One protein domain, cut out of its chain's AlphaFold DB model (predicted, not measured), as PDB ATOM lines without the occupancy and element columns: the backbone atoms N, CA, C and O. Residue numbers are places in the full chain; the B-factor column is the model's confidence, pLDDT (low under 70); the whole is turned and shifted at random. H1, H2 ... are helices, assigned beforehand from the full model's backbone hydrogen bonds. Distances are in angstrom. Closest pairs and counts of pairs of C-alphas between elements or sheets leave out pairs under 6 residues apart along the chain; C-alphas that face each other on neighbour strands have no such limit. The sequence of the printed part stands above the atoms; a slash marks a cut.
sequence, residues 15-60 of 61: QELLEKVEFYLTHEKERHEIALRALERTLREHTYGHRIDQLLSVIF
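Overview. This is residues 15 to 60 of the 61 residues of a protein of Paenibacillus sp. OT2-17 (UniProt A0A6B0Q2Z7). What shape does the model have? It is an open L with a long, stepped foot: H1 and H2 meet at their ends in a corner of 76 degrees, and H3 carries on past the far end of H2, turned off its line. There is no packed core: H1 and H2 meet at the corner alone, and H3 touches no helix. What is it built of? The printed part has 46 residues with three named helices, in the order H1, H2, H3, and no named strand; its class is all helix. How spread out is it? It is extended, with a radius of gyration of the C-alphas of 16.5 A and spans of 49 by 22 by 9 A.

Arrangement. How do the first two helices meet? H1, residues 15 to 26, and H2, residues 28 to 45, only just touch, with 3 pairs of C-alphas within 8 A, and they touch only at the corner by their link. H1 touches H2 with residues 24 to 25 alone, and H2 touches H1 with residues 30 to 31 alone; the closest C-alphas of the two helices, those of Tyr 24 and Arg 31, are 5.4 A apart. The lines of H1 and H2 are about perpendicular, at 76 degrees. Where does the last helix stand? H3, residues 48 to 59, and H2 meet only through their link, and H3 is apart from H1. What do the backbones show? In H1, H2 and H3 every O i to N i+4 pair is within hydrogen-bond range.

Along the chain. Where does the first helix begin? H1 starts at C-alpha 15, at (4.390, 60.899, 108.034), and measures 17.1 A from first to last C-alpha, residues 15 to 26. Which helix is longest? H2, with 18 residues, 28 to 45, measures 25.7 A, from C-alpha 28 at (15.427, 43.673, 111.007) to C-alpha 45 at (6.992, 36.584, 87.755). Where does the last helix end? H3, residues 48 to 59, measures 16.5 A and ends at C-alpha 59, at (0.670, 40.847, 69.544).

Size, cuts and confidence. How large is it? The two C-alphas farthest apart, those of Thr 26 and Phe 60, are 49.5 A apart. How are the helices linked, and is there a cut? The links H1 to H2, with 1 residue, and H2 to H3, with 2 residues, are tight, and the printed part has no cut. Which residues stand free? Residues 15 to 20 of H1 stand free, as do residues 25 to 30, of which 28 to 30 belong to H2, and residues 33 to 60, of which 33 to 45 belong to H2 and 48 to 59 to H3. Is the confidence low anywhere? The mean pLDDT of the printed part is 97.4, and no printed residue is under 70.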
ATOM      1  N   GLN A  15       4.343  61.367 106.651       98.50
ATOM      2  CA  GLN A  15       4.390  60.899 108.034       98.50
ATOM      3  C   GLN A  15       4.458  59.366 108.097       98.50
ATOM      4  O   GLN A  15       5.344  58.824 108.749       98.50
ATOM      5  N   GLU A  16       3.606  58.672 107.336       98.38
ATOM      6  CA  GLU A  16       3.614  57.204 107.246       98.38
ATOM      7  C   GLU A  16       4.951  56.672 106.702       98.38
ATOM      8  O   GLU A  16       5.457  55.658 107.178       98.38
ATOM      9  N   LEU A  17       5.550  57.360 105.720       98.12
ATOM     10  CA  LEU A  17       6.876  57.001 105.213       98.12
ATOM     11  C   LEU A  17       7.930  57.042 106.325       98.12
ATOM     12  O   LEU A  17       8.689  56.086 106.469       98.12
ATOM     13  N   LEU A  18       7.984  58.133 107.095       98.44
ATOM     14  CA  LEU A  18       8.957  58.290 108.179       98.44
ATOM     15  C   LEU A  18       8.770  57.211 109.251       98.44
ATOM     16  O   LEU A  18       9.735  56.540 109.611       98.44
ATOM     17  N   GLU A  19       7.528  56.973 109.678       98.44
ATOM     18  CA  GLU A  19       7.191  55.938 110.663       98.44
ATOM     19  C   GLU A  19       7.610  54.539 110.194       98.44
ATOM     20  O   GLU A  19       8.222  53.778 110.945       98.44
ATOM     21  N   LYS A  20       7.347  54.198 108.926       98.00
ATOM     22  CA  LYS A  20       7.749  52.904 108.358       98.00
ATOM     23  C   LYS A  20       9.263  52.769 108.239       98.00
ATOM     24  O   LYS A  20       9.791  51.692 108.507       98.00
ATOM     25  N   VAL A  21       9.975  53.832 107.863       97.81
ATOM     26  CA  VAL A  21      11.446  53.814 107.824       97.81
ATOM     27  C   VAL A  21      12.010  53.534 109.216       97.81
ATOM     28  O   VAL A  21      12.831  52.629 109.361       97.81
ATOM     29  N   GLU A  22      11.546  54.244 110.244       98.25
ATOM     30  CA  GLU A  22      11.982  54.026 111.630       98.25
ATOM     31  C   GLU A  22      11.659  52.609 112.127       98.25
ATOM     32  O   GLU A  22      12.514  51.943 112.726       98.25
ATOM     33  N   PHE A  23      10.459  52.110 111.816       98.31
ATOM     34  CA  PHE A  23      10.058  50.740 112.122       98.31
ATOM     35  C   PHE A  23      11.036  49.729 111.507       98.31
ATOM     36  O   PHE A  23      11.667  48.961 112.230       98.31
ATOM     37  N   TYR A  24      11.259  49.767 110.193       97.94
ATOM     38  CA  TYR A  24      12.118  48.787 109.520       97.94
ATOM     39  C   TYR A  24      13.617  48.959 109.808       97.94
ATOM     40  O   TYR A  24      14.391  48.020 109.602       97.94
ATOM     41  N   LEU A  25      14.064  50.116 110.307       98.12
ATOM     42  CA  LEU A  25      15.427  50.278 110.827       98.12
ATOM     43  C   LEU A  25      15.646  49.492 112.124       98.12
ATOM     44  O   LEU A  25      16.737  48.962 112.329       98.12
ATOM     45  N   THR A  26      14.612  49.383 112.961       98.00
ATOM     46  CA  THR A  26      14.662  48.715 114.272       98.00
ATOM     47  C   THR A  26      14.127  47.276 114.258       98.00
ATOM     48  O   THR A  26      14.428  46.511 115.170       98.00
ATOM     49  N   HIS A  27      13.411  46.878 113.201       98.38
ATOM     50  CA  HIS A  27      12.780  45.563 113.033       98.38
ATOM     51  C   HIS A  27      13.409  44.801 111.857       98.38
ATOM     52  O   HIS A  27      12.856  44.691 110.759       98.38
ATOM     53  N   GLU A  28      14.634  44.308 112.065       98.00
ATOM     54  CA  GLU A  28      15.427  43.673 111.007       98.00
ATOM     55  C   GLU A  28      14.785  42.401 110.440       98.00
ATOM     56  O   GLU A  28      14.920  42.135 109.242       98.00
ATOM     57  N   LYS A  29      14.100  41.616 111.278       98.38
ATOM     58  CA  LYS A  29      13.460  40.371 110.852       98.38
ATOM     59  C   LYS A  29      12.332  40.664 109.866       98.38
ATOM     60  O   LYS A  29      12.337  40.136 108.760       98.38
ATOM     61  N   GLU A  30      11.423  41.553 110.235       98.06
ATOM     62  CA  GLU A  30      10.300  42.005 109.420       98.06
ATOM     63  C   GLU A  30      10.801  42.618 108.106       98.06
ATOM     64  O   GLU A  30      10.283  42.298 107.033       98.06
ATOM     65  N   ARG A  31      11.874  43.425 108.171       97.75
ATOM     66  CA  ARG A  31      12.544  43.993 106.991       97.75
ATOM     67  C   ARG A  31      13.071  42.909 106.049       97.75
ATOM     68  O   ARG A  31      12.900  43.008 104.836       97.75
ATOM     69  N   HIS A  32      13.735  41.887 106.588       98.19
ATOM     70  CA  HIS A  32      14.258  40.785 105.784       98.19
ATOM     71  C   HIS A  32      13.141  39.947 105.169       98.19
ATOM     72  O   HIS A  32      13.221  39.588 103.997       98.19
ATOM     73  N   GLU A  33      12.094  39.650 105.930       98.25
ATOM     74  CA  GLU A  33      10.980  38.833 105.459       98.25
ATOM     75  C   GLU A  33      10.267  39.468 104.261       98.25
ATOM     76  O   GLU A  33      10.035  38.786 103.260       98.25
ATOM     77  N   ILE A  34       9.962  40.770 104.319       97.94
ATOM     78  CA  ILE A  34       9.328  41.458 103.186       97.94
ATOM     79  C   ILE A  34      10.256  41.513 101.967       97.94
ATOM     80  O   ILE A  34       9.812  41.236 100.854       97.94
ATOM     81  N   ALA A  35      11.555  41.766 102.168       98.00
ATOM     82  CA  ALA A  35      12.537  41.805 101.086       98.00
ATOM     83  C   ALA A  35      12.706  40.442 100.390       98.00
ATOM     84  O   ALA A  35      12.782  40.379  99.162       98.00
ATOM     85  N   LEU A  36      12.725  39.345 101.153       98.44
ATOM     86  CA  LEU A  36      12.826  37.992 100.601       98.44
ATOM     87  C   LEU A  36      11.576  37.608  99.804       98.44
ATOM     88  O   LEU A  36      11.707  37.083  98.697       98.44
ATOM     89  N   ARG A  37      10.377  37.930 100.308       98.44
ATOM     90  CA  ARG A  37       9.123  37.711  99.565       98.44
ATOM     91  C   ARG A  37       9.092  38.521  98.265       98.44
ATOM     92  O   ARG A  37       8.718  37.988  97.220       98.44
ATOM     93  N   ALA A  38       9.560  39.771  98.298       98.31
ATOM     94  CA  ALA A  38       9.705  40.610  97.107       98.31
ATOM     95  C   ALA A  38      10.644  39.982  96.062       98.31
ATOM     96  O   ALA A  38      10.330  39.943  94.867       98.31
ATOM     97  N   LEU A  39      11.799  39.480  96.512       98.31
ATOM     98  CA  LEU A  39      12.799  38.848  95.656       98.31
ATOM     99  C   LEU A  39      12.248  37.577  95.003       98.31
ATOM    100  O   LEU A  39      12.349  37.427  93.784       98.31
ATOM    101  N   GLU A  40      11.622  36.696  95.785       98.06
ATOM    102  CA  GLU A  40      11.000  35.469  95.280       98.06
ATOM    103  C   GLU A  40       9.944  35.784  94.210       98.06
ATOM    104  O   GLU A  40       9.983  35.230  93.107       98.06
ATOM    105  N   ARG A  41       9.047  36.742  94.487       97.88
ATOM    106  CA  ARG A  41       8.036  37.210  93.528       97.88
ATOM    107  C   ARG A  41       8.672  37.732  92.241       97.88
ATOM    108  O   ARG A  41       8.190  37.434  91.147       97.88
ATOM    109  N   THR A  42       9.757  38.497  92.366       97.69
ATOM    110  CA  THR A  42      10.458  39.094  91.224       97.69
ATOM    111  C   THR A  42      11.035  38.029  90.306       97.69
ATOM    112  O   THR A  42      10.796  38.059  89.097       97.69
ATOM    113  N   LEU A  43      11.760  37.072  90.886       97.25
ATOM    114  CA  LEU A  43      12.379  35.975  90.147       97.25
ATOM    115  C   LEU A  43      11.333  35.073  89.492       97.25
ATOM    116  O   LEU A  43      11.546  34.606  88.376       97.25
ATOM    117  N   ARG A  44      10.193  34.865  90.157       96.25
ATOM    118  CA  ARG A  44       9.124  34.016  89.634       96.25
ATOM    119  C   ARG A  44       8.317  34.675  88.520       96.25
ATOM    120  O   ARG A  44       7.899  33.974  87.612       96.25
ATOM    121  N   GLU A  45       8.050  35.981  88.588       95.94
ATOM    122  CA  GLU A  45       6.992  36.584  87.755       95.94
ATOM    123  C   GLU A  45       7.347  37.929  87.108       95.94
ATOM    124  O   GLU A  45       6.623  38.409  86.232       95.94
ATOM    125  N   HIS A  46       8.412  38.599  87.547       96.19
ATOM    126  CA  HIS A  46       8.728  39.966  87.111       96.19
ATOM    127  C   HIS A  46      10.083  40.088  86.406       96.19
ATOM    128  O   HIS A  46      10.636  41.178  86.298       96.19
ATOM    129  N   THR A  47      10.574  38.989  85.832       96.94
ATOM    130  CA  THR A  47      11.730  38.981  84.924       96.94
ATOM    131  C   THR A  47      11.376  39.531  83.540       96.94
ATOM    132  O   THR A  47      10.241  39.370  83.088       96.94
ATOM    133  N   TYR A  48      12.368  40.024  82.795       97.12
ATOM    134  CA  TYR A  48      12.189  40.407  81.388       97.12
ATOM    135  C   TYR A  48      11.628  39.287  80.501       97.12
ATOM    136  O   TYR A  48      10.784  39.588  79.666       97.12
ATOM    137  N   GLY A  49      12.026  38.023  80.705       97.25
ATOM    138  CA  GLY A  49      11.498  36.882  79.939       97.25
ATOM    139  C   GLY A  49       9.971  36.806  80.002       97.25
ATOM    140  O   GLY A  49       9.304  37.011  78.995       97.25
ATOM    141  N   HIS A  50       9.421  36.697  81.216       96.25
ATOM    142  CA  HIS A  50       7.973  36.751  81.450       96.25
ATOM    143  C   HIS A  50       7.285  37.989  80.838       96.25
ATOM    144  O   HIS A  50       6.155  37.895  80.362       96.25
ATOM    145  N   ARG A  51       7.939  39.162  80.840       95.62
ATOM    146  CA  ARG A  51       7.381  40.385  80.230       95.62
ATOM    147  C   ARG A  51       7.338  40.314  78.707       95.62
ATOM    148  O   ARG A  51       6.377  40.802  78.121       95.62
ATOM    149  N   ILE A  52       8.358  39.732  78.081       96.94
ATOM    150  CA  ILE A  52       8.402  39.525  76.631       96.94
ATOM    151  C   ILE A  52       7.335  38.508  76.227       96.94
ATOM    152  O   ILE A  52       6.575  38.792  75.310       96.94
ATOM    153  N   ASP A  53       7.210  37.394  76.949       95.94
ATOM    154  CA  ASP A  53       6.185  36.380  76.672       95.94
ATOM    155  C   ASP A  53       4.772  36.979  76.750       95.94
ATOM    156  O   ASP A  53       3.960  36.786  75.847       95.94
ATOM    157  N   GLN A  54       4.505  37.792  77.780       94.88
ATOM    158  CA  GLN A  54       3.241  38.519  77.925       94.88
ATOM    159  C   GLN A  54       3.000  39.515  76.779       94.88
ATOM    160  O   GLN A  54       1.873  39.677  76.319       94.88
ATOM    161  N   LEU A  55       4.039  40.223  76.331       96.12
ATOM    162  CA  LEU A  55       3.929  41.165  75.219       96.12
ATOM    163  C   LEU A  55       3.621  40.425  73.912       96.12
ATOM    164  O   LEU A  55       2.729  40.833  73.169       96.12
ATOM    165  N   LEU A  56       4.328  39.327  73.643       97.06
ATOM    166  CA  LEU A  56       4.131  38.524  72.442       97.06
ATOM    167  C   LEU A  56       2.740  37.886  72.413       97.06
ATOM    168  O   LEU A  56       2.124  37.897  71.352       97.06
ATOM    169  N   SER A  57       2.205  37.433  73.552       96.31
ATOM    170  CA  SER A  57       0.848  36.870  73.622       96.31
ATOM    171  C   SER A  57      -0.262  37.892  73.339       96.31
ATOM    172  O   SER A  57      -1.399  37.507  73.092       96.31
ATOM    173  N   VAL A  58       0.033  39.194  73.416       95.56
ATOM    174  CA  VAL A  58      -0.900  40.265  73.024       95.56
ATOM    175  C   VAL A  58      -0.788  40.577  71.529       95.56
ATOM    176  O   VAL A  58      -1.796  40.878  70.894       95.56
ATOM    177  N   ILE A  59       0.423  40.530  70.962       95.94
ATOM    178  CA  ILE A  59       0.670  40.847  69.544       95.94
ATOM    179  C   ILE A  59       0.269  39.685  68.626       95.94
ATOM    180  O   ILE A  59      -0.257  39.919  67.538       95.94
ATOM    181  N   PHE A  60       0.521  38.450  69.057       93.44
ATOM    182  CA  PHE A  60       0.282  37.226  68.299       93.44
ATOM    183  C   PHE A  60      -0.708  36.329  69.067       93.44
ATOM    184  O   PHE A  60      -0.261  35.421  69.770       93.44
TER     185      PHE A  60